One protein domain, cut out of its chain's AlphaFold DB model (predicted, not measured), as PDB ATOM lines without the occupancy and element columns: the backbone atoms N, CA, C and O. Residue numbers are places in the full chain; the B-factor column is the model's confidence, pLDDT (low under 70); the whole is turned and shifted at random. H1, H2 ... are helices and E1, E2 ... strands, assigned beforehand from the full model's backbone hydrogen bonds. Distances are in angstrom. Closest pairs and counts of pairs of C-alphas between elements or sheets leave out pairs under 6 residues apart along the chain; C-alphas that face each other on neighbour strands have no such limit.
ATOM      1  N   TYR A  27       0.837 -18.653 -16.890       46.25
ATOM      2  CA  TYR A  27       1.475 -19.721 -17.652       46.25
ATOM      3  C   TYR A  27       2.578 -20.437 -16.847       46.25
ATOM      4  O   TYR A  27       3.644 -19.869 -16.663       46.25
ATOM      5  N   GLY A  28       2.333 -21.688 -16.440       54.75
ATOM      6  CA  GLY A  28       3.300 -22.797 -16.342       54.75
ATOM      7  C   GLY A  28       4.670 -22.582 -15.679       54.75
ATOM      8  O   GLY A  28       5.576 -23.360 -15.967       54.75
ATOM      9  N   SER A  29       4.869 -21.565 -14.843       74.81
ATOM     10  CA  SER A  29       6.120 -21.376 -14.106       74.81
ATOM     11  C   SER A  29       6.155 -22.311 -12.904       74.81
ATOM     12  O   SER A  29       5.200 -22.354 -12.132       74.81
ATOM     13  N   LYS A  30       7.245 -23.066 -12.745       90.38
ATOM     14  CA  LYS A  30       7.401 -23.971 -11.608       90.38
ATOM     15  C   LYS A  30       7.519 -23.171 -10.313       90.38
ATOM     16  O   LYS A  30       8.488 -22.433 -10.122       90.38
ATOM     17  N   GLU A  31       6.518 -23.334  -9.460       93.12
ATOM     18  CA  GLU A  31       6.483 -22.798  -8.106       93.12
ATOM     19  C   GLU A  31       7.126 -23.794  -7.143       93.12
ATOM     20  O   GLU A  31       6.845 -24.995  -7.199       93.12
ATOM     21  N   CYS A  32       7.970 -23.293  -6.249       94.94
ATOM     22  CA  CYS A  32       8.532 -24.070  -5.157       94.94
ATOM     23  C   CYS A  32       8.341 -23.324  -3.851       94.94
ATOM     24  O   CYS A  32       8.343 -22.094  -3.790       94.94
ATOM     25  N   LYS A  33       8.223 -24.100  -2.784       95.88
ATOM     26  CA  LYS A  33       8.259 -23.567  -1.433       95.88
ATOM     27  C   LYS A  33       9.679 -23.101  -1.117       95.88
ATOM     28  O   LYS A  33      10.622 -23.834  -1.411       95.88
ATOM     29  N   GLY A  34       9.828 -21.906  -0.551       95.62
ATOM     30  CA  GLY A  34      11.138 -21.435  -0.100       95.62
ATOM     31  C   GLY A  34      11.679 -22.252   1.068       95.62
ATOM     32  O   GLY A  34      10.921 -22.789   1.873       95.62
ATOM     33  N   ASP A  35      12.996 -22.375   1.109       96.38
ATOM     34  CA  ASP A  35      13.775 -23.086   2.117       96.38
ATOM     35  C   ASP A  35      15.257 -22.718   1.894       96.38
ATOM     36  O   ASP A  35      15.573 -21.790   1.135       96.38
ATOM     37  N   LEU A  36      16.174 -23.473   2.493       96.38
ATOM     38  CA  LEU A  36      17.591 -23.453   2.160       96.38
ATOM     39  C   LEU A  36      17.807 -23.689   0.658       96.38
ATOM     40  O   LEU A  36      17.190 -24.562   0.042       96.38
ATOM     41  N   ILE A  37      18.737 -22.946   0.064       95.44
ATOM     42  CA  ILE A  37      19.039 -22.997  -1.373       95.44
ATOM     43  C   ILE A  37      19.353 -24.413  -1.889       95.44
ATOM     44  O   ILE A  37      18.992 -24.766  -3.012       95.44
ATOM     45  N   GLU A  38      19.978 -25.252  -1.062       94.44
ATOM     46  CA  GLU A  38      20.335 -26.634  -1.406       94.44
ATOM     47  C   GLU A  38      19.102 -27.530  -1.599       94.44
ATOM     48  O   GLU A  38      19.109 -28.420  -2.454       94.44
ATOM     49  N   SER A  39      18.032 -27.263  -0.843       94.19
ATOM     50  CA  SER A  39      16.767 -28.009  -0.876       94.19
ATOM     51  C   SER A  39      15.801 -27.572  -1.979       94.19
ATOM     52  O   SER A  39      14.868 -28.309  -2.290       94.19
ATOM     53  N   ILE A  40      16.019 -26.411  -2.601       93.88
ATOM     54  CA  ILE A  40      15.174 -25.925  -3.702       93.88
ATOM     55  C   ILE A  40      15.393 -26.770  -4.958       93.88
ATOM     56  O   ILE A  40      16.490 -27.246  -5.211       93.88
ATOM     57  N   GLU A  41      14.379 -26.962  -5.796       91.38
ATOM     58  CA  GLU A  41      14.520 -27.695  -7.062       91.38
ATOM     59  C   GLU A  41      15.257 -26.859  -8.136       91.38
ATOM     60  O   GLU A  41      15.151 -25.637  -8.169       91.38
ATOM     61  N   ASN A  42      16.030 -27.495  -9.029       88.25
ATOM     62  CA  ASN A  42      16.931 -26.788  -9.968       88.25
ATOM     63  C   ASN A  42      16.225 -25.921 -11.023       88.25
ATOM     64  O   ASN A  42      16.827 -25.015 -11.580       88.25
ATOM     65  N   ASP A  43      14.986 -26.247 -11.352       89.69
ATOM     66  CA  ASP A  43      14.146 -25.611 -12.368       89.69
ATOM     67  C   ASP A  43      13.081 -24.708 -11.734       89.69
ATOM     68  O   ASP A  43      12.080 -24.370 -12.369       89.69
ATOM     69  N   CYS A  44      13.282 -24.326 -10.470       93.62
ATOM     70  CA  CYS A  44      12.380 -23.425  -9.783       93.62
ATOM     71  C   CYS A  44      12.400 -22.030 -10.409       93.62
ATOM     72  O   CYS A  44      13.467 -21.445 -10.609       93.62
ATOM     73  N   VAL A  45      11.219 -21.480 -10.689       95.31
ATOM     74  CA  VAL A  45      11.072 -20.141 -11.279       95.31
ATOM     75  C   VAL A  45      10.492 -19.157 -10.269       95.31
ATOM     76  O   VAL A  45      10.886 -17.988 -10.255       95.31
ATOM     77  N   VAL A  46       9.576 -19.625  -9.421       95.31
ATOM     78  CA  VAL A  46       8.864 -18.807  -8.435       95.31
ATOM     79  C   VAL A  46       9.009 -19.439  -7.055       95.31
ATOM     80  O   VAL A  46       8.687 -20.610  -6.880       95.31
ATOM     81  N   ILE A  47       9.469 -18.661  -6.077       96.44
ATOM     82  CA  ILE A  47       9.545 -19.071  -4.672       96.44
ATOM     83  C   ILE A  47       8.359 -18.484  -3.907       96.44
ATOM     84  O   ILE A  47       8.193 -17.263  -3.879       96.44
ATOM     85  N   ILE A  48       7.565 -19.345  -3.272       95.12
ATOM     86  CA  ILE A  48       6.349 -18.983  -2.528       95.12
ATOM     87  C   ILE A  48       6.375 -19.515  -1.090       95.12
ATOM     88  O   ILE A  48       7.220 -20.338  -0.731       95.12
ATOM     89  N   ASP A  49       5.408 -19.059  -0.285       93.31
ATOM     90  CA  ASP A  49       5.085 -19.456   1.098       93.31
ATOM     91  C   ASP A  49       6.159 -19.209   2.174       93.31
ATOM     92  O   ASP A  49       5.824 -18.906   3.320       93.31
ATOM     93  N   GLN A  50       7.436 -19.363   1.841       95.69
ATOM     94  CA  GLN A  50       8.578 -19.269   2.748       95.69
ATOM     95  C   GLN A  50       9.745 -18.545   2.069       95.69
ATOM     96  O   GLN A  50       9.849 -18.585   0.839       95.69
ATOM     97  N   PRO A  51      10.610 -17.864   2.839       97.06
ATOM     98  CA  PRO A  51      11.752 -17.166   2.271       97.06
ATOM     99  C   PRO A  51      12.744 -18.143   1.641       97.06
ATOM    100  O   PRO A  51      12.917 -19.267   2.112       97.06
ATOM    101  N   LEU A  52      13.432 -17.690   0.595       97.94
ATOM    102  CA  LEU A  52      14.638 -18.356   0.114       97.94
ATOM    103  C   LEU A  52      15.785 -18.026   1.067       97.94
ATOM    104  O   LEU A  52      16.068 -16.848   1.278       97.94
ATOM    105  N   VAL A  53      16.453 -19.043   1.608       97.75
ATOM    106  CA  VAL A  53      17.544 -18.862   2.570       97.75
ATOM    107  C   VAL A  53      18.856 -19.353   1.966       97.75
ATOM    108  O   VAL A  53      18.992 -20.510   1.570       97.75
ATOM    109  N   ILE A  54      19.850 -18.474   1.907       97.12
ATOM    110  CA  ILE A  54      21.225 -18.801   1.530       97.12
ATOM    111  C   ILE A  54      22.062 -18.606   2.787       97.12
ATOM    112  O   ILE A  54      22.303 -17.471   3.189       97.12
ATOM    113  N   HIS A  55      22.444 -19.712   3.424       95.50
ATOM    114  CA  HIS A  55      23.093 -19.685   4.729       95.50
ATOM    115  C   HIS A  55      24.384 -20.501   4.762       95.50
ATOM    116  O   HIS A  55      24.388 -21.667   4.365       95.50
ATOM    117  N   GLY A  56      25.450 -19.915   5.308       90.81
ATOM    118  CA  GLY A  56      26.716 -20.604   5.547       90.81
ATOM    119  C   GLY A  56      27.526 -20.887   4.278       90.81
ATOM    120  O   GLY A  56      27.427 -20.194   3.262       90.81
ATOM    121  N   ASN A  57      28.354 -21.930   4.341       87.12
ATOM    122  CA  ASN A  57      29.270 -22.307   3.267       87.12
ATOM    123  C   ASN A  57      28.630 -23.319   2.302       87.12
ATOM    124  O   ASN A  57      28.912 -24.517   2.351       87.12
ATOM    125  N   VAL A  58      27.729 -22.826   1.452       88.25
ATOM    126  CA  VAL A  58      27.146 -23.604   0.348       88.25
ATOM    127  C   VAL A  58      28.076 -23.549  -0.862       88.25
ATOM    128  O   VAL A  58      28.636 -22.499  -1.170       88.25
ATOM    129  N   ASP A  59      28.207 -24.660  -1.586       91.19
ATOM    130  CA  ASP A  59      29.010 -24.729  -2.809       91.19
ATOM    131  C   ASP A  59      28.546 -23.697  -3.861       91.19
ATOM    132  O   ASP A  59      27.353 -23.565  -4.163       91.19
ATOM    133  N   ALA A  60      29.501 -22.962  -4.437       89.88
ATOM    134  CA  ALA A  60      29.235 -21.903  -5.407       89.88
ATOM    135  C   ALA A  60      28.502 -22.409  -6.665       89.88
ATOM    136  O   ALA A  60      27.650 -21.699  -7.207       89.88
ATOM    137  N   ASP A  61      28.784 -23.635  -7.117       92.00
ATOM    138  CA  ASP A  61      28.132 -24.233  -8.283       92.00
ATOM    139  C   ASP A  61      26.670 -24.587  -7.981       92.00
ATOM    140  O   ASP A  61      25.802 -24.435  -8.851       92.00
ATOM    141  N   ILE A  62      26.368 -24.993  -6.741       92.00
ATOM    142  CA  ILE A  62      24.990 -25.229  -6.290       92.00
ATOM    143  C   ILE A  62      24.224 -23.910  -6.296       92.00
ATOM    144  O   ILE A  62      23.175 -23.826  -6.937       92.00
ATOM    145  N   ILE A  63      24.766 -22.872  -5.652       92.88
ATOM    146  CA  ILE A  63      24.154 -21.536  -5.620       92.88
ATOM    147  C   ILE A  63      23.872 -21.064  -7.047       92.88
ATOM    148  O   ILE A  63      22.732 -20.755  -7.393       92.88
ATOM    149  N   LYS A  64      24.889 -21.079  -7.911       92.94
ATOM    150  CA  LYS A  64      24.772 -20.610  -9.292       92.94
ATOM    151  C   LYS A  64      23.704 -21.369 -10.073       92.94
ATOM    152  O   LYS A  64      22.926 -20.756 -10.803       92.94
ATOM    153  N   THR A  65      23.651 -22.689  -9.922       93.94
ATOM    154  CA  THR A  65      22.665 -23.520 -10.620       93.94
ATOM    155  C   THR A  65      21.249 -23.182 -10.165       93.94
ATOM    156  O   THR A  65      20.394 -22.901 -11.005       93.94
ATOM    157  N   LYS A  66      21.008 -23.149  -8.852       93.88
ATOM    158  CA  LYS A  66      19.678 -22.927  -8.266       93.88
ATOM    159  C   LYS A  66      19.158 -21.513  -8.520       93.88
ATOM    160  O   LYS A  66      17.983 -21.337  -8.817       93.88
ATOM    161  N   LEU A  67      20.025 -20.504  -8.441       95.12
ATOM    162  CA  LEU A  67      19.638 -19.106  -8.642       95.12
ATOM    163  C   LEU A  67      19.411 -18.741 -10.113       95.12
ATOM    164  O   LEU A  67      18.770 -17.731 -10.400       95.12
ATOM    165  N   SER A  68      19.909 -19.551 -11.053       94.44
ATOM    166  CA  SER A  68      19.881 -19.220 -12.480       94.44
ATOM    167  C   SER A  68      18.474 -19.079 -13.071       94.44
ATOM    168  O   SER A  68      18.264 -18.248 -13.958       94.44
ATOM    169  N   SER A  69      17.508 -19.863 -12.585       93.31
ATOM    170  CA  SER A  69      16.138 -19.911 -13.109       93.31
ATOM    171  C   SER A  69      15.133 -19.085 -12.310       93.31
ATOM    172  O   SER A  69      14.047 -18.807 -12.824       93.31
ATOM    173  N   ILE A  70      15.476 -18.684 -11.083       96.00
ATOM    174  CA  ILE A  70      14.563 -17.977 -10.181       96.00
ATOM    175  C   ILE A  70      14.311 -16.567 -10.719       96.00
ATOM    176  O   ILE A  70      15.233 -15.773 -10.903       96.00
ATOM    177  N   GLN A  71      13.039 -16.253 -10.956       96.25
ATOM    178  CA  GLN A  71      12.586 -14.957 -11.464       96.25
ATOM    179  C   GLN A  71      11.800 -14.168 -10.424       96.25
ATOM    180  O   GLN A  71      11.833 -12.933 -10.432       96.25
ATOM    181  N   VAL A  72      11.085 -14.867  -9.542       96.25
ATOM    182  CA  VAL A  72      10.186 -14.262  -8.561       96.25
ATOM    183  C   VAL A  72      10.375 -14.927  -7.204       96.25
ATOM    184  O   VAL A  72      10.421 -16.151  -7.106       96.25
ATOM    185  N   ILE A  73      10.449 -14.113  -6.156       97.50
ATOM    186  CA  ILE A  73      10.460 -14.547  -4.760       97.50
ATOM    187  C   ILE A  73       9.354 -13.777  -4.035       97.50
ATOM    188  O   ILE A  73       9.421 -12.554  -3.949       97.50
ATOM    189  N   GLU A  74       8.320 -14.458  -3.540       95.06
ATOM    190  CA  GLU A  74       7.136 -13.815  -2.941       95.06
ATOM    191  C   GLU A  74       7.170 -13.722  -1.411       95.06
ATOM    192  O   GLU A  74       6.438 -12.925  -0.823       95.06
ATOM    193  N   ALA A  75       8.037 -14.506  -0.766       94.31
ATOM    194  CA  ALA A  75       8.132 -14.613   0.691       94.31
ATOM    195  C   ALA A  75       9.487 -14.147   1.262       94.31
ATOM    196  O   ALA A  75       9.810 -14.430   2.414       94.31
ATOM    197  N   GLY A  76      10.252 -13.384   0.480       96.81
ATOM    198  CA  GLY A  76      11.523 -12.779   0.878       96.81
ATOM    199  C   GLY A  76      12.762 -13.638   0.620       96.81
ATOM    200  O   GLY A  76      12.690 -14.829   0.323       96.81
ATOM    201  N   LEU A  77      13.918 -12.988   0.716       98.25
ATOM    202  CA  LEU A  77      15.246 -13.558   0.527       98.25
ATOM    203  C   LEU A  77      16.100 -13.262   1.764       98.25
ATOM    204  O   LEU A  77      16.261 -12.100   2.132       98.25
ATOM    205  N   GLU A  78      16.670 -14.295   2.368       98.06
ATOM    206  CA  GLU A  78      17.636 -14.191   3.458       98.06
ATOM    207  C   GLU A  78      19.007 -14.675   2.982       98.06
ATOM    208  O   GLU A  78      19.148 -15.787   2.473       98.06
ATOM    209  N   ILE A  79      20.017 -13.822   3.135       97.88
ATOM    210  CA  ILE A  79      21.415 -14.114   2.821       97.88
ATOM    211  C   ILE A  79      22.185 -13.930   4.118       97.88
ATOM    212  O   ILE A  79      22.306 -12.801   4.607       97.88
ATOM    213  N   ALA A  80      22.664 -15.031   4.685       96.88
ATOM    214  CA  ALA A  80      23.196 -15.034   6.033       96.88
ATOM    215  C   ALA A  80      24.482 -15.852   6.173       96.88
ATOM    216  O   ALA A  80      24.567 -16.978   5.692       96.88
ATOM    217  N   GLU A  81      25.472 -15.306   6.878       95.62
ATOM    218  CA  GLU A  81      26.722 -16.002   7.218       95.62
ATOM    219  C   GLU A  81      27.433 -16.639   6.000       95.62
ATOM    220  O   GLU A  81      28.087 -17.675   6.121       95.62
ATOM    221  N   ILE A  82      27.302 -16.045   4.804       93.62
ATOM    222  CA  ILE A  82      27.949 -16.569   3.595       93.62
ATOM    223  C   ILE A  82      29.407 -16.111   3.485       93.62
ATOM    224  O   ILE A  82      29.758 -14.968   3.787       93.62
ATOM    225  N   GLU A  83      30.255 -17.004   2.974       91.38
ATOM    226  CA  GLU A  83      31.683 -16.735   2.748       91.38
ATOM    227  C   GLU A  83      31.986 -16.192   1.341       91.38
ATOM    228  O   GLU A  83      33.107 -15.746   1.082       91.38
ATOM    229  N   HIS A  84      31.002 -16.211   0.435       92.00
ATOM    230  CA  HIS A  84      31.160 -15.771  -0.954       92.00
ATOM    231  C   HIS A  84      31.255 -14.250  -1.061       92.00
ATOM    232  O   HIS A  84      30.481 -13.521  -0.443       92.00
ATOM    233  N   GLU A  85      32.169 -13.762  -1.903       93.69
ATOM    234  CA  GLU A  85      32.303 -12.321  -2.157       93.69
ATOM    235  C   GLU A  85      31.197 -11.765  -3.061       93.69
ATOM    236  O   GLU A  85      30.839 -10.588  -2.966       93.69
ATOM    237  N   GLU A  86      30.658 -12.593  -3.952       94.81
ATOM    238  CA  GLU A  86      29.661 -12.189  -4.937       94.81
ATOM    239  C   GLU A  86      28.502 -13.184  -4.961       94.81
ATOM    240  O   GLU A  86      28.704 -14.397  -4.908       94.81
ATOM    241  N   LEU A  87      27.285 -12.655  -5.084       95.69
ATOM    242  CA  LEU A  87      26.075 -13.438  -5.271       95.69
ATOM    243  C   LEU A  87      25.324 -12.927  -6.500       95.69
ATOM    244  O   LEU A  87      24.978 -11.747  -6.570       95.69
ATOM    245  N   GLU A  88      25.085 -13.805  -7.473       96.06
ATOM    246  CA  GLU A  88      24.484 -13.445  -8.759       96.06
ATOM    247  C   GLU A  88      23.124 -14.120  -8.964       96.06
ATOM    248  O   GLU A  88      22.985 -15.339  -8.885       96.06
ATOM    249  N   PHE A  89      22.133 -13.295  -9.291       96.19
ATOM    250  CA  PHE A  89      20.781 -13.671  -9.664       96.19
ATOM    251  C   PHE A  89      20.509 -13.207 -11.101       96.19
ATOM    252  O   PHE A  89      19.994 -12.104 -11.321       96.19
ATOM    253  N   PRO A  90      20.842 -14.025 -12.110       94.75
ATOM    254  CA  PRO A  90      20.809 -13.587 -13.501       94.75
ATOM    255  C   PRO A  90      19.385 -13.361 -14.016       94.75
ATOM    256  O   PRO A  90      19.196 -12.544 -14.908       94.75
ATOM    257  N   SER A  91      18.385 -14.055 -13.461       95.06
ATOM    258  CA  SER A  91      16.996 -14.027 -13.947       95.06
ATOM    259  C   SER A  91      16.019 -13.320 -13.008       95.06
ATOM    260  O   SER A  91      14.853 -13.150 -13.368       95.06
ATOM    261  N   LEU A  92      16.465 -12.906 -11.820       96.62
ATOM    262  CA  LEU A  92      15.585 -12.381 -10.781       96.62
ATOM    263  C   LEU A  92      15.026 -11.013 -11.166       96.62
ATOM    264  O   LEU A  92      15.775 -10.088 -11.472       96.62
ATOM    265  N   ARG A  93      13.698 -10.898 -11.114       95.31
ATOM    266  CA  ARG A  93      12.945  -9.690 -11.470       95.31
ATOM    267  C   ARG A  93      12.178  -9.101 -10.305       95.31
ATOM    268  O   ARG A  93      12.027  -7.885 -10.219       95.31
ATOM    269  N   ILE A  94      11.650  -9.953  -9.434       94.94
ATOM    270  CA  ILE A  94      10.720  -9.540  -8.388       94.94
ATOM    271  C   ILE A  94      11.101 -10.212  -7.076       94.94
ATOM    272  O   ILE A  94      11.184 -11.435  -7.007       94.94
ATOM    273  N   ILE A  95      11.241  -9.408  -6.025       96.50
ATOM    274  CA  ILE A  95      11.328  -9.881  -4.646       96.50
ATOM    275  C   ILE A  95      10.276  -9.150  -3.823       96.50
ATOM    276  O   ILE A  95      10.215  -7.918  -3.802       96.50
ATOM    277  N   LYS A  96       9.429  -9.907  -3.141       95.00
ATOM    278  CA  LYS A  96       8.403  -9.390  -2.248       95.00
ATOM    279  C   LYS A  96       8.441 -10.139  -0.927       95.00
ATOM    280  O   LYS A  96       8.884 -11.281  -0.877       95.00
ATOM    281  N   ASN A  97       7.978  -9.481   0.125       94.31
ATOM    282  CA  ASN A  97       7.669 -10.107   1.399       94.31
ATOM    283  C   ASN A  97       6.618  -9.268   2.138       94.31
ATOM    284  O   ASN A  97       6.877  -8.136   2.538       94.31
ATOM    285  N   GLU A  98       5.414  -9.804   2.321       91.06
ATOM    286  CA  GLU A  98       4.343  -9.082   3.026       91.06
ATOM    287  C   GLU A  98       4.516  -9.081   4.551       91.06
ATOM    288  O   GLU A  98       3.927  -8.242   5.237       91.06
ATOM    289  N   ASN A  99       5.331 -10.002   5.074       91.62
ATOM    290  CA  ASN A  99       5.481 -10.276   6.504       91.62
ATOM    291  C   ASN A  99       6.879  -9.924   7.045       91.62
ATOM    292  O   ASN A  99       7.195 -10.259   8.187       91.62
ATOM    293  N   GLY A 100       7.731  -9.287   6.241       92.00
ATOM    294  CA  GLY A 100       9.099  -8.952   6.621       92.00
ATOM    295  C   GLY A 100       9.852  -8.180   5.537       92.00
ATOM    296  O   GLY A 100       9.250  -7.727   4.559       92.00
ATOM    297  N   PRO A 101      11.182  -8.020   5.683       94.38
ATOM    298  CA  PRO A 101      12.009  -7.450   4.631       94.38
ATOM    299  C   PRO A 101      11.978  -8.311   3.368       94.38
ATOM    300  O   PRO A 101      11.945  -9.541   3.443       94.38
ATOM    301  N   ALA A 102      12.001  -7.670   2.197       95.81
ATOM    302  CA  ALA A 102      12.100  -8.396   0.934       95.81
ATOM    303  C   ALA A 102      13.477  -9.047   0.802       95.81
ATOM    304  O   ALA A 102      13.567 -10.193   0.378       95.81
ATOM    305  N   ILE A 103      14.529  -8.330   1.204       97.44
ATOM    306  CA  ILE A 103      15.893  -8.854   1.271       97.44
ATOM    307  C   ILE A 103      16.453  -8.602   2.668       97.44
ATOM    308  O   ILE A 103      16.421  -7.470   3.155       97.44
ATOM    309  N   PHE A 104      16.978  -9.649   3.295       97.44
ATOM    310  CA  PHE A 104      17.653  -9.579   4.578       97.44
ATOM    311  C   PHE A 104      19.093 -10.072   4.453       97.44
ATOM    312  O   PHE A 104      19.333 -11.239   4.159       97.44
ATOM    313  N   PHE A 105      20.036  -9.165   4.685       97.56
ATOM    314  CA  PHE A 105      21.464  -9.438   4.749       97.56
ATOM    315  C   PHE A 105      21.892  -9.507   6.215       97.56
ATOM    316  O   PHE A 105      21.630  -8.569   6.978       97.56
ATOM    317  N   ASN A 106      22.506 -10.615   6.616       96.75
ATOM    318  CA  ASN A 106      22.817 -10.901   8.010       96.75
ATOM    319  C   ASN A 106      24.213 -11.521   8.156       96.75
ATOM    320  O   ASN A 106      24.426 -12.655   7.734       96.75
ATOM    321  N   LYS A 107      25.154 -10.830   8.809       95.75
ATOM    322  CA  LYS A 107      26.462 -11.403   9.187       95.75
ATOM    323  C   LYS A 107      27.276 -11.985   8.028       95.75
ATOM    324  O   LYS A 107      28.066 -12.909   8.225       95.75
ATOM    325  N   ASN A 108      27.116 -11.471   6.811       95.88
ATOM    326  CA  ASN A 108      27.959 -11.904   5.702       95.88
ATOM    327  C   ASN A 108      29.316 -11.208   5.814       95.88
ATOM    328  O   ASN A 108      29.407 -10.002   5.601       95.88
ATOM    329  N   SER A 109      30.373 -11.950   6.147       93.19
ATOM    330  CA  SER A 109      31.692 -11.358   6.415       93.19
ATOM    331  C   SER A 109      32.426 -10.921   5.146       93.19
ATOM    332  O   SER A 109      33.216  -9.981   5.183       93.19
ATOM    333  N   ASN A 110      32.175 -11.603   4.025       93.56
ATOM    334  CA  ASN A 110      32.933 -11.425   2.783       93.56
ATOM    335  C   ASN A 110      32.098 -10.862   1.633       93.56
ATOM    336  O   ASN A 110      32.676 -10.418   0.639       93.56
ATOM    337  N   LEU A 111      30.766 -10.870   1.749       95.31
ATOM    338  CA  LEU A 111      29.879 -10.435   0.677       95.31
ATOM    339  C   LEU A 111      30.151  -8.967   0.336       95.31
ATOM    340  O   LEU A 111      30.128  -8.088   1.195       95.31
ATOM    341  N   LYS A 112      30.427  -8.713  -0.941       95.81
ATOM    342  CA  LYS A 112      30.702  -7.389  -1.508       95.81
ATOM    343  C   LYS A 112      29.751  -7.059  -2.647       95.81
ATOM    344  O   LYS A 112      29.516  -5.887  -2.916       95.81
ATOM    345  N   ARG A 113      29.222  -8.059  -3.356       95.94
ATOM    346  CA  ARG A 113      28.426  -7.854  -4.574       95.94
ATOM    347  C   ARG A 113      27.120  -8.637  -4.523       95.94
ATOM    348  O   ARG A 113      27.128  -9.832  -4.248       95.94
ATOM    349  N   PHE A 114      26.028  -7.965  -4.869       96.75
ATOM    350  CA  PHE A 114      24.709  -8.563  -5.056       96.75
ATOM    351  C   PHE A 114      24.229  -8.194  -6.459       96.75
ATOM    352  O   PHE A 114      23.821  -7.065  -6.726       96.75
ATOM    353  N   ILE A 115      24.336  -9.136  -7.388       96.88
ATOM    354  CA  ILE A 115      24.183  -8.878  -8.816       96.88
ATOM    355  C   ILE A 115      22.809  -9.380  -9.255       96.88
ATOM    356  O   ILE A 115      22.622 -10.571  -9.468       96.88
ATOM    357  N   ALA A 116      21.852  -8.469  -9.421       95.81
ATOM    358  CA  ALA A 116      20.509  -8.777  -9.917       95.81
ATOM    359  C   ALA A 116      20.114  -7.775 -11.015       95.81
ATOM    360  O   ALA A 116      19.364  -6.826 -10.795       95.81
ATOM    361  N   VAL A 117      20.677  -7.956 -12.213       92.31
ATOM    362  CA  VAL A 117      20.623  -6.963 -13.308       92.31
ATOM    363  C   VAL A 117      19.199  -6.714 -13.820       92.31
ATOM    364  O   VAL A 117      18.914  -5.649 -14.366       92.31
ATOM    365  N   HIS A 118      18.305  -7.687 -13.653       93.81
ATOM    366  CA  HIS A 118      16.914  -7.622 -14.104       93.81
ATOM    367  C   HIS A 118      15.922  -7.325 -12.977       93.81
ATOM    368  O   HIS A 118      14.721  -7.455 -13.191       93.81
ATOM    369  N   LEU A 119      16.410  -6.942 -11.794       94.38
ATOM    370  CA  LEU A 119      15.569  -6.680 -10.637       94.38
ATOM    371  C   LEU A 119      14.754  -5.398 -10.844       94.38
ATOM    372  O   LEU A 119      15.291  -4.293 -10.822       94.38
ATOM    373  N   ASP A 120      13.447  -5.571 -11.017       91.19
ATOM    374  CA  ASP A 120      12.499  -4.500 -11.312       91.19
ATOM    375  C   ASP A 120      11.725  -4.064 -10.056       91.19
ATOM    376  O   ASP A 120      11.412  -2.885  -9.886       91.19
ATOM    377  N   ILE A 121      11.391  -5.014  -9.170       91.88
ATOM    378  CA  ILE A 121      10.530  -4.778  -8.003       91.88
ATOM    379  C   ILE A 121      11.150  -5.399  -6.753       91.88
ATOM    380  O   ILE A 121      11.364  -6.609  -6.698       91.88
ATOM    381  N   VAL A 122      11.325  -4.580  -5.713       94.31
ATOM    382  CA  VAL A 122      11.647  -5.031  -4.353       94.31
ATOM    383  C   VAL A 122      10.618  -4.443  -3.394       94.31
ATOM    384  O   VAL A 122      10.485  -3.228  -3.311       94.31
ATOM    385  N   ARG A 123       9.859  -5.270  -2.672       92.50
ATOM    386  CA  ARG A 123       8.823  -4.766  -1.756       92.50
ATOM    387  C   ARG A 123       8.736  -5.586  -0.481       92.50
ATOM    388  O   ARG A 123       8.328  -6.739  -0.527       92.50
ATOM    389  N   GLY A 124       9.073  -4.984   0.648       89.88
ATOM    390  CA  GLY A 124       8.963  -5.615   1.961       89.88
ATOM    391  C   GLY A 124       8.102  -4.786   2.908       89.88
ATOM    392  O   GLY A 124       7.808  -3.625   2.624       89.88
ATOM    393  N   ASN A 125       7.695  -5.382   4.022       87.62
ATOM    394  CA  ASN A 125       6.924  -4.736   5.080       87.62
ATOM    395  C   ASN A 125       7.488  -5.163   6.449       87.62
ATOM    396  O   ASN A 125       7.462  -6.351   6.763       87.62
ATOM    397  N   PRO A 126       8.017  -4.247   7.282       86.31
ATOM    398  CA  PRO A 126       7.906  -2.786   7.178       86.31
ATOM    399  C   PRO A 126       8.921  -2.109   6.249       86.31
ATOM    400  O   PRO A 126       8.781  -0.927   5.971       86.31
ATOM    401  N   THR A 127       9.944  -2.818   5.780       89.50
ATOM    402  CA  THR A 127      11.045  -2.239   4.992       89.50
ATOM    403  C   THR A 127      11.376  -3.140   3.808       89.50
ATOM    404  O   THR A 127      11.160  -4.344   3.881       89.50
ATOM    405  N   ALA A 128      11.890  -2.588   2.708       92.06
ATOM    406  CA  ALA A 128      12.266  -3.383   1.541       92.06
ATOM    407  C   ALA A 128      13.565  -4.173   1.767       92.06
ATOM    408  O   ALA A 128      13.625  -5.354   1.426       92.06
ATOM    409  N   ILE A 129      14.587  -3.547   2.355       94.44
ATOM    410  CA  ILE A 129      15.921  -4.138   2.510       94.44
ATOM    411  C   ILE A 129      16.399  -3.949   3.948       94.44
ATOM    412  O   ILE A 129      16.378  -2.840   4.478       94.44
ATOM    413  N   LYS A 130      16.873  -5.016   4.585       94.62
ATOM    414  CA  LYS A 130      17.439  -4.958   5.933       94.62
ATOM    415  C   LYS A 130      18.873  -5.476   5.933       94.62
ATOM    416  O   LYS A 130      19.140  -6.528   5.363       94.62
ATOM    417  N   PHE A 131      19.752  -4.758   6.620       95.38
ATOM    418  CA  PHE A 131      21.127  -5.155   6.905       95.38
ATOM    419  C   PHE A 131      21.299  -5.330   8.412       95.38
ATOM    420  O   PHE A 131      20.836  -4.492   9.188       95.38
ATOM    421  N   MET A 132      21.957  -6.409   8.825       94.94
ATOM    422  CA  MET A 132      22.330  -6.662  10.213       94.94
ATOM    423  C   MET A 132      23.756  -7.203  10.248       94.94
ATOM    424  O   MET A 132      23.988  -8.327   9.813       94.94
ATOM    425  N   ASP A 133      24.686  -6.392  10.755       92.00
ATOM    426  CA  ASP A 133      26.108  -6.756  10.878       92.00
ATOM    427  C   ASP A 133      26.715  -7.300   9.565       92.00
ATOM    428  O   ASP A 133      27.333  -8.357   9.531       92.00
ATOM    429  N   ASP A 134      26.462  -6.627   8.438       94.06
ATOM    430  CA  ASP A 134      26.733  -7.183   7.107       94.06
ATOM    431  C   ASP A 134      27.837  -6.444   6.338       94.06
ATOM    432  O   ASP A 134      27.815  -5.218   6.241       94.06
ATOM    433  N   ASN A 135      28.783  -7.165   5.724       94.12
ATOM    434  CA  ASN A 135      29.878  -6.556   4.962       94.12
ATOM    435  C   ASN A 135      29.439  -5.935   3.628       94.12
ATOM    436  O   ASN A 135      30.113  -5.032   3.122       94.12
ATOM    437  N   PHE A 136      28.308  -6.351   3.053       94.25
ATOM    438  CA  PHE A 136      27.864  -5.805   1.775       94.25
ATOM    439  C   PHE A 136      27.627  -4.300   1.875       94.25
ATOM    440  O   PHE A 136      28.125  -3.552   1.031       94.25
ATOM    441  N   ILE A 137      26.937  -3.834   2.924       93.06
ATOM    442  CA  ILE A 137      26.676  -2.401   3.102       93.06
ATOM    443  C   ILE A 137      27.970  -1.620   3.370       93.06
ATOM    444  O   ILE A 137      28.130  -0.517   2.851       93.06
ATOM    445  N   TRP A 138      28.946  -2.206   4.067       91.31
ATOM    446  CA  TRP A 138      30.273  -1.603   4.234       91.31
ATOM    447  C   TRP A 138      31.010  -1.458   2.901       91.31
ATOM    448  O   TRP A 138      31.563  -0.395   2.612       91.31
ATOM    449  N   SER A 139      30.931  -2.476   2.040       91.94
ATOM    450  CA  SER A 139      31.545  -2.461   0.709       91.94
ATOM    451  C   SER A 139      30.980  -1.367  -0.210       91.94
ATOM    452  O   SER A 139      31.689  -0.860  -1.077       91.94
ATOM    453  N   VAL A 140      29.733  -0.932   0.013       91.06
ATOM    454  CA  VAL A 140      29.119   0.204  -0.701       91.06
ATOM    455  C   VAL A 140      29.812   1.526  -0.349       91.06
ATOM    456  O   VAL A 140      29.920   2.408  -1.198       91.06
ATOM    457  N   TYR A 141      30.323   1.681   0.874       87.75
ATOM    458  CA  TYR A 141      31.035   2.893   1.290       87.75
ATOM    459  C   TYR A 141      32.523   2.893   0.902       87.75
ATOM    460  O   TYR A 141      33.192   3.926   1.009       87.75
ATOM    461  N   GLU A 142      33.062   1.774   0.412       89.69
ATOM    462  CA  GLU A 142      34.451   1.692  -0.029       89.69
ATOM    463  C   GLU A 142      34.680   2.449  -1.347       89.69
ATOM    464  O   GLU A 142      34.183   2.087  -2.413       89.69
ATOM    465  N   VAL A 143      35.543   3.469  -1.311       77.19
ATOM    466  CA  VAL A 143      35.861   4.339  -2.466       77.19
ATOM    467  C   VAL A 143      36.346   3.556  -3.696       77.19
ATOM    468  O   VAL A 143      36.135   3.977  -4.837       77.19
ATOM    469  N   GLN A 144      37.017   2.423  -3.483       80.56
ATOM    470  CA  GLN A 144      37.559   1.604  -4.567       80.56
ATOM    471  C   GLN A 144      36.514   0.655  -5.175       80.56
ATOM    472  O   GLN A 144      36.675   0.241  -6.326       80.56
ATOM    473  N   ASN A 145      35.416   0.365  -4.469       82.81
ATOM    474  CA  ASN A 145      34.434  -0.625  -4.888       82.81
ATOM    475  C   ASN A 145      33.203   0.008  -5.550       82.81
ATOM    476  O   ASN A 145      32.060  -0.080  -5.101       82.81
ATOM    477  N   LYS A 146      33.440   0.629  -6.708       90.25
ATOM    478  CA  LYS A 146      32.380   1.278  -7.497       90.25
ATOM    479  C   LYS A 146      31.257   0.324  -7.904       90.25
ATOM    480  O   LYS A 146      30.162   0.788  -8.202       90.25
ATOM    481  N   LYS A 147      31.526  -0.982  -7.971       94.00
ATOM    482  CA  LYS A 147      30.535  -1.960  -8.418       94.00
ATOM    483  C   LYS A 147      29.499  -2.264  -7.330       94.00
ATOM    484  O   LYS A 147      28.321  -2.306  -7.659       94.00
ATOM    485  N   SER A 148      29.898  -2.367  -6.060       92.56
ATOM    486  CA  SER A 148      28.956  -2.517  -4.934       92.56
ATOM    487  C   SER A 148      27.964  -1.361  -4.857       92.56
ATOM    488  O   SER A 148      26.773  -1.569  -4.646       92.56
ATOM    489  N   ILE A 149      28.438  -0.140  -5.120       92.69
ATOM    490  CA  ILE A 149      27.585   1.053  -5.188       92.69
ATOM    491  C   ILE A 149      26.525   0.920  -6.286       92.69
ATOM    492  O   ILE A 149      25.361   1.246  -6.062       92.69
ATOM    493  N   VAL A 150      26.911   0.447  -7.476       93.94
ATOM    494  CA  VAL A 150      25.973   0.241  -8.591       93.94
ATOM    495  C   VAL A 150      24.918  -0.795  -8.216       93.94
ATOM    496  O   VAL A 150      23.730  -0.514  -8.361       93.94
ATOM    497  N   ASP A 151      25.341  -1.940  -7.684       94.69
ATOM    498  CA  ASP A 151      24.446  -3.008  -7.234       94.69
ATOM    499  C   ASP A 151      23.432  -2.488  -6.197       94.69
ATOM    500  O   ASP A 151      22.223  -2.695  -6.329       94.69
ATOM    501  N   PHE A 152      23.907  -1.732  -5.200       94.25
ATOM    502  CA  PHE A 152      23.059  -1.118  -4.182       94.25
ATOM    503  C   PHE A 152      22.046  -0.134  -4.778       94.25
ATOM    504  O   PHE A 152      20.863  -0.188  -4.441       94.25
ATOM    505  N   TYR A 153      22.467   0.741  -5.697       91.50
ATOM    506  CA  TYR A 153      21.547   1.678  -6.346       91.50
ATOM    507  C   TYR A 153      20.495   0.979  -7.206       91.50
ATOM    508  O   TYR A 153      19.361   1.456  -7.255       91.50
ATOM    509  N   MET A 154      20.832  -0.137  -7.858       91.75
ATOM    510  CA  MET A 154      19.851  -0.934  -8.601       91.75
ATOM    511  C   MET A 154      18.789  -1.513  -7.660       91.75
ATOM    512  O   MET A 154      17.597  -1.343  -7.916       91.75
ATOM    513  N   MET A 155      19.198  -2.091  -6.525       92.62
ATOM    514  CA  MET A 155      18.257  -2.565  -5.501       92.62
ATOM    515  C   MET A 155      17.393  -1.431  -4.934       92.62
ATOM    516  O   MET A 155      16.173  -1.563  -4.835       92.62
ATOM    517  N   ALA A 156      18.006  -0.292  -4.605       90.19
ATOM    518  CA  ALA A 156      17.316   0.886  -4.090       90.19
ATOM    519  C   ALA A 156      16.294   1.450  -5.096       90.19
ATOM    520  O   ALA A 156      15.195   1.855  -4.710       90.19
ATOM    521  N   ALA A 157      16.627   1.458  -6.389       89.50
ATOM    522  CA  ALA A 157      15.719   1.882  -7.449       89.50
ATOM    523  C   ALA A 157      14.516   0.935  -7.571       89.50
ATOM    524  O   ALA A 157      13.374   1.403  -7.575       89.50
ATOM    525  N   ALA A 158      14.759  -0.380  -7.594       89.69
ATOM    526  CA  ALA A 158      13.710  -1.399  -7.632       89.69
ATOM    527  C   ALA A 158      12.790  -1.340  -6.399       89.69
ATOM    528  O   ALA A 158      11.582  -1.573  -6.496       89.69
ATOM    529  N   ALA A 159      13.337  -0.964  -5.239       88.12
ATOM    530  CA  ALA A 159      12.564  -0.762  -4.024       88.12
ATOM    531  C   ALA A 159      11.685   0.500  -4.082       88.12
ATOM    532  O   ALA A 159      10.490   0.440  -3.785       88.12
ATOM    533  N   LYS A 160      12.226   1.624  -4.567       79.62
ATOM    534  CA  LYS A 160      11.491   2.894  -4.709       79.62
ATOM    535  C   LYS A 160      10.337   2.819  -5.713       79.62
ATOM    536  O   LYS A 160       9.323   3.494  -5.539       79.62
ATOM    537  N   HIS A 161      10.462   2.000  -6.757       62.81
ATOM    538  CA  HIS A 161       9.392   1.791  -7.738       62.81
ATOM    539  C   HIS A 161       8.134   1.125  -7.151       62.81
ATOM    540  O   HIS A 161       7.072   1.196  -7.769       62.81
ATOM    541  N   SER A 162       8.224   0.515  -5.962       59.25
ATOM    542  CA  SER A 162       7.123  -0.228  -5.337       59.25
ATOM    543  C   SER A 162       6.217   0.601  -4.407       59.25
ATOM    544  O   SER A 162       5.146   0.122  -4.027       59.25
ATOM    545  N   GLY A 163       6.599   1.844  -4.085       56.53
ATOM    546  CA  GLY A 163       5.842   2.765  -3.231       56.53
ATOM    547  C   GLY A 163       6.728   3.842  -2.593       56.53
ATOM    548  O   GLY A 163       7.922   3.637  -2.391       56.53
ATOM    549  N   CYS A 164       6.153   5.006  -2.280       47.62
ATOM    550  CA  CYS A 164       6.822   6.061  -1.512       47.62
ATOM    551  C   CYS A 164       6.683   5.780  -0.006       47.62
ATOM    552  O   CYS A 164       5.927   6.479   0.661       47.62
ATOM    553  N   ASP A 165       7.349   4.746   0.508       55.03
ATOM    554  CA  ASP A 165       7.511   4.572   1.958       55.03
ATOM    555  C   ASP A 165       8.856   5.150   2.410       55.03
ATOM    556  O   ASP A 165       9.880   4.994   1.742       55.03
ATOM    557  N   ASP A 166       8.851   5.817   3.566       54.09
ATOM    558  CA  ASP A 166       9.987   6.583   4.095       54.09
ATOM    559  C   ASP A 166      11.165   5.703   4.579       54.09
ATOM    560  O   ASP A 166      12.224   6.226   4.919       54.09
ATOM    561  N   SER A 167      11.029   4.367   4.582       59.19
ATOM    562  CA  SER A 167      12.058   3.426   5.071       59.19
ATOM    563  C   SER A 167      12.490   2.392   4.019       59.19
ATOM    564  O   SER A 167      12.253   1.187   4.121       59.19
ATOM    565  N   LEU A 168      13.174   2.886   2.983       73.81
ATOM    566  CA  LEU A 168      13.728   2.075   1.890       73.81
ATOM    567  C   LEU A 168      14.613   0.924   2.395       73.81
ATOM    568  O   LEU A 168      14.524  -0.196   1.897       73.81
ATOM    569  N   PHE A 169      15.454   1.203   3.390       79.81
ATOM    570  CA  PHE A 169      16.304   0.209   4.022       79.81
ATOM    571  C   PHE A 169      16.567   0.544   5.489       79.81
ATOM    572  O   PHE A 169      16.493   1.705   5.892       79.81
ATOM    573  N   ILE A 170      16.891  -0.484   6.272       78.25
ATOM    574  CA  ILE A 170      17.320  -0.369   7.669       78.25
ATOM    575  C   ILE A 170      18.700  -1.011   7.794       78.25
ATOM    576  O   ILE A 170      18.889  -2.148   7.366       78.25
ATOM    577  N   VAL A 171      19.644  -0.288   8.395       78.12
ATOM    578  CA  VAL A 171      20.928  -0.832   8.847       78.12
ATOM    579  C   VAL A 171      20.844  -0.923  10.363       78.12
ATOM    580  O   VAL A 171      20.670   0.098  11.021       78.12
TER     581      VAL A 171
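What this domain is: This is residues 27 to 171 of the 285 residues of an uncharacterized protein of Caenorhabditis brenneri (UniProt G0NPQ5). The chain is wound as a solenoid, a short stack of turns with three sides, and H3 covers one end of the stack. One side is the five-strand sheet E3 E4 E7 E10 E11; a second is the ladder E1, E2, residues 72 to 73, E6 and E9; the third holds the strand pair E5 and E8, with H1 beside E5. The printed part has 145 residues with three named helices and eleven named strands, in the order E1 E2 E3 H1 E4 E5 E6 E7 E8 E9 E10 H2 H3 E11; the four sheets are parallel, the largest running E3 E4 E7 E10 E11. The class is mixed, helices and strands, with 69 residues, under half, in named elements. The whole is compact, with a radius of gyration of the C-alphas of 14.0 A, and spans 43 by 35 by 22 A.

How they stand to each other: The largest sheet runs, strand beside strand, E3, residues 52 to 55, E4, residues 77 to 80, E7, residues 103 to 106, E10, residues 129 to 132, and E11, residues 169 to 171; E3 and E11 are its edge strands. Its neighbours are parallel: N 54 and O 78 are 2.8 A apart across E3 and E4, N 104 and O 77 2.8 A across E4 and E7, N 105 and O 130 2.9 A across E7 and E10, and N 131 and O 170 2.8 A across E10 and E11. E6, residues 94 to 97, and E9, residues 121 to 124, are parallel neighbours, with N 97 and O 123 at 2.8 A. Residues 72 to 73 pair in parallel with residues 94 to 95 of E6 and with residues 46 to 47 of E2, a strand of residues 46 to 48. E1, residues 31 to 33, is the parallel neighbour of E2 at 38 degrees, with N 32 and O 46 at 2.8 A. E5, residues 86 to 88, and E8, residues 113 to 115, are parallel, with N 115 and O 87 at 2.8 A. H1, residues 60 to 67, is not on the largest sheet; its closest C-alpha pair with E5 is Lys 64 and Glu 88, 7.2 A apart. H3, residues 146 to 160, only grazes the largest sheet with residues 155 to 159; its closest C-alphas are Ser 148 to Arg 113 of E8, 5.4 A, and Ala 159 to Val 122 of E9, 4.4 A. H2, residues 135 to 141, only grazes that sheet with residues 135 to 137. H2 touches residues 146 to 152 of H3, about perpendicular at 80 degrees, with the closest C-alphas, Val 140 and Ile 149, 4.8 A apart. E3, H1, E4 and E10, H2, H3, E11 are strand-helix-strand units, two parallel neighbour strands joined through helices, each with a right-handed crossover. Every O i to N i+4 pair is within hydrogen-bond range in H1 and H3, and 2 of 3 are in H2.

Where its parts are: E1 begins at C-alpha 31, (6.483, -22.798, -8.106). H3 is the longest helix, 21.1 A from C-alpha 146 at (32.380, 1.278, -7.497) to C-alpha 160; H1 measures 10.5 A and H2 10.2 A. E6 and E10 each measure 10.3 A, E9 10.1 A, E7 9.9 A, E4 9.8 A and E3 9.7 A; the three-residue strands are E11, 6.8 A, E1, 6.9 A, E5, 6.6 A, E2, 6.4 A, and E8, 6.1 A. E11 ends at C-alpha 171, (20.928, -0.832, 8.847).

The domain as a whole: The two C-alphas farthest apart, those of Tyr 27 and Val 143, are 44.6 A apart. The printed part has no cut. The link from E1 to E2, residues 34 to 45, is long; those from H1 to E4, E7 to E8 and H3 to E11 are short, and the other links are tight. The mean pLDDT of the printed part is 90.4, and it is under 70 in residues 27 to 28 and 161 to 167 of this predicted model.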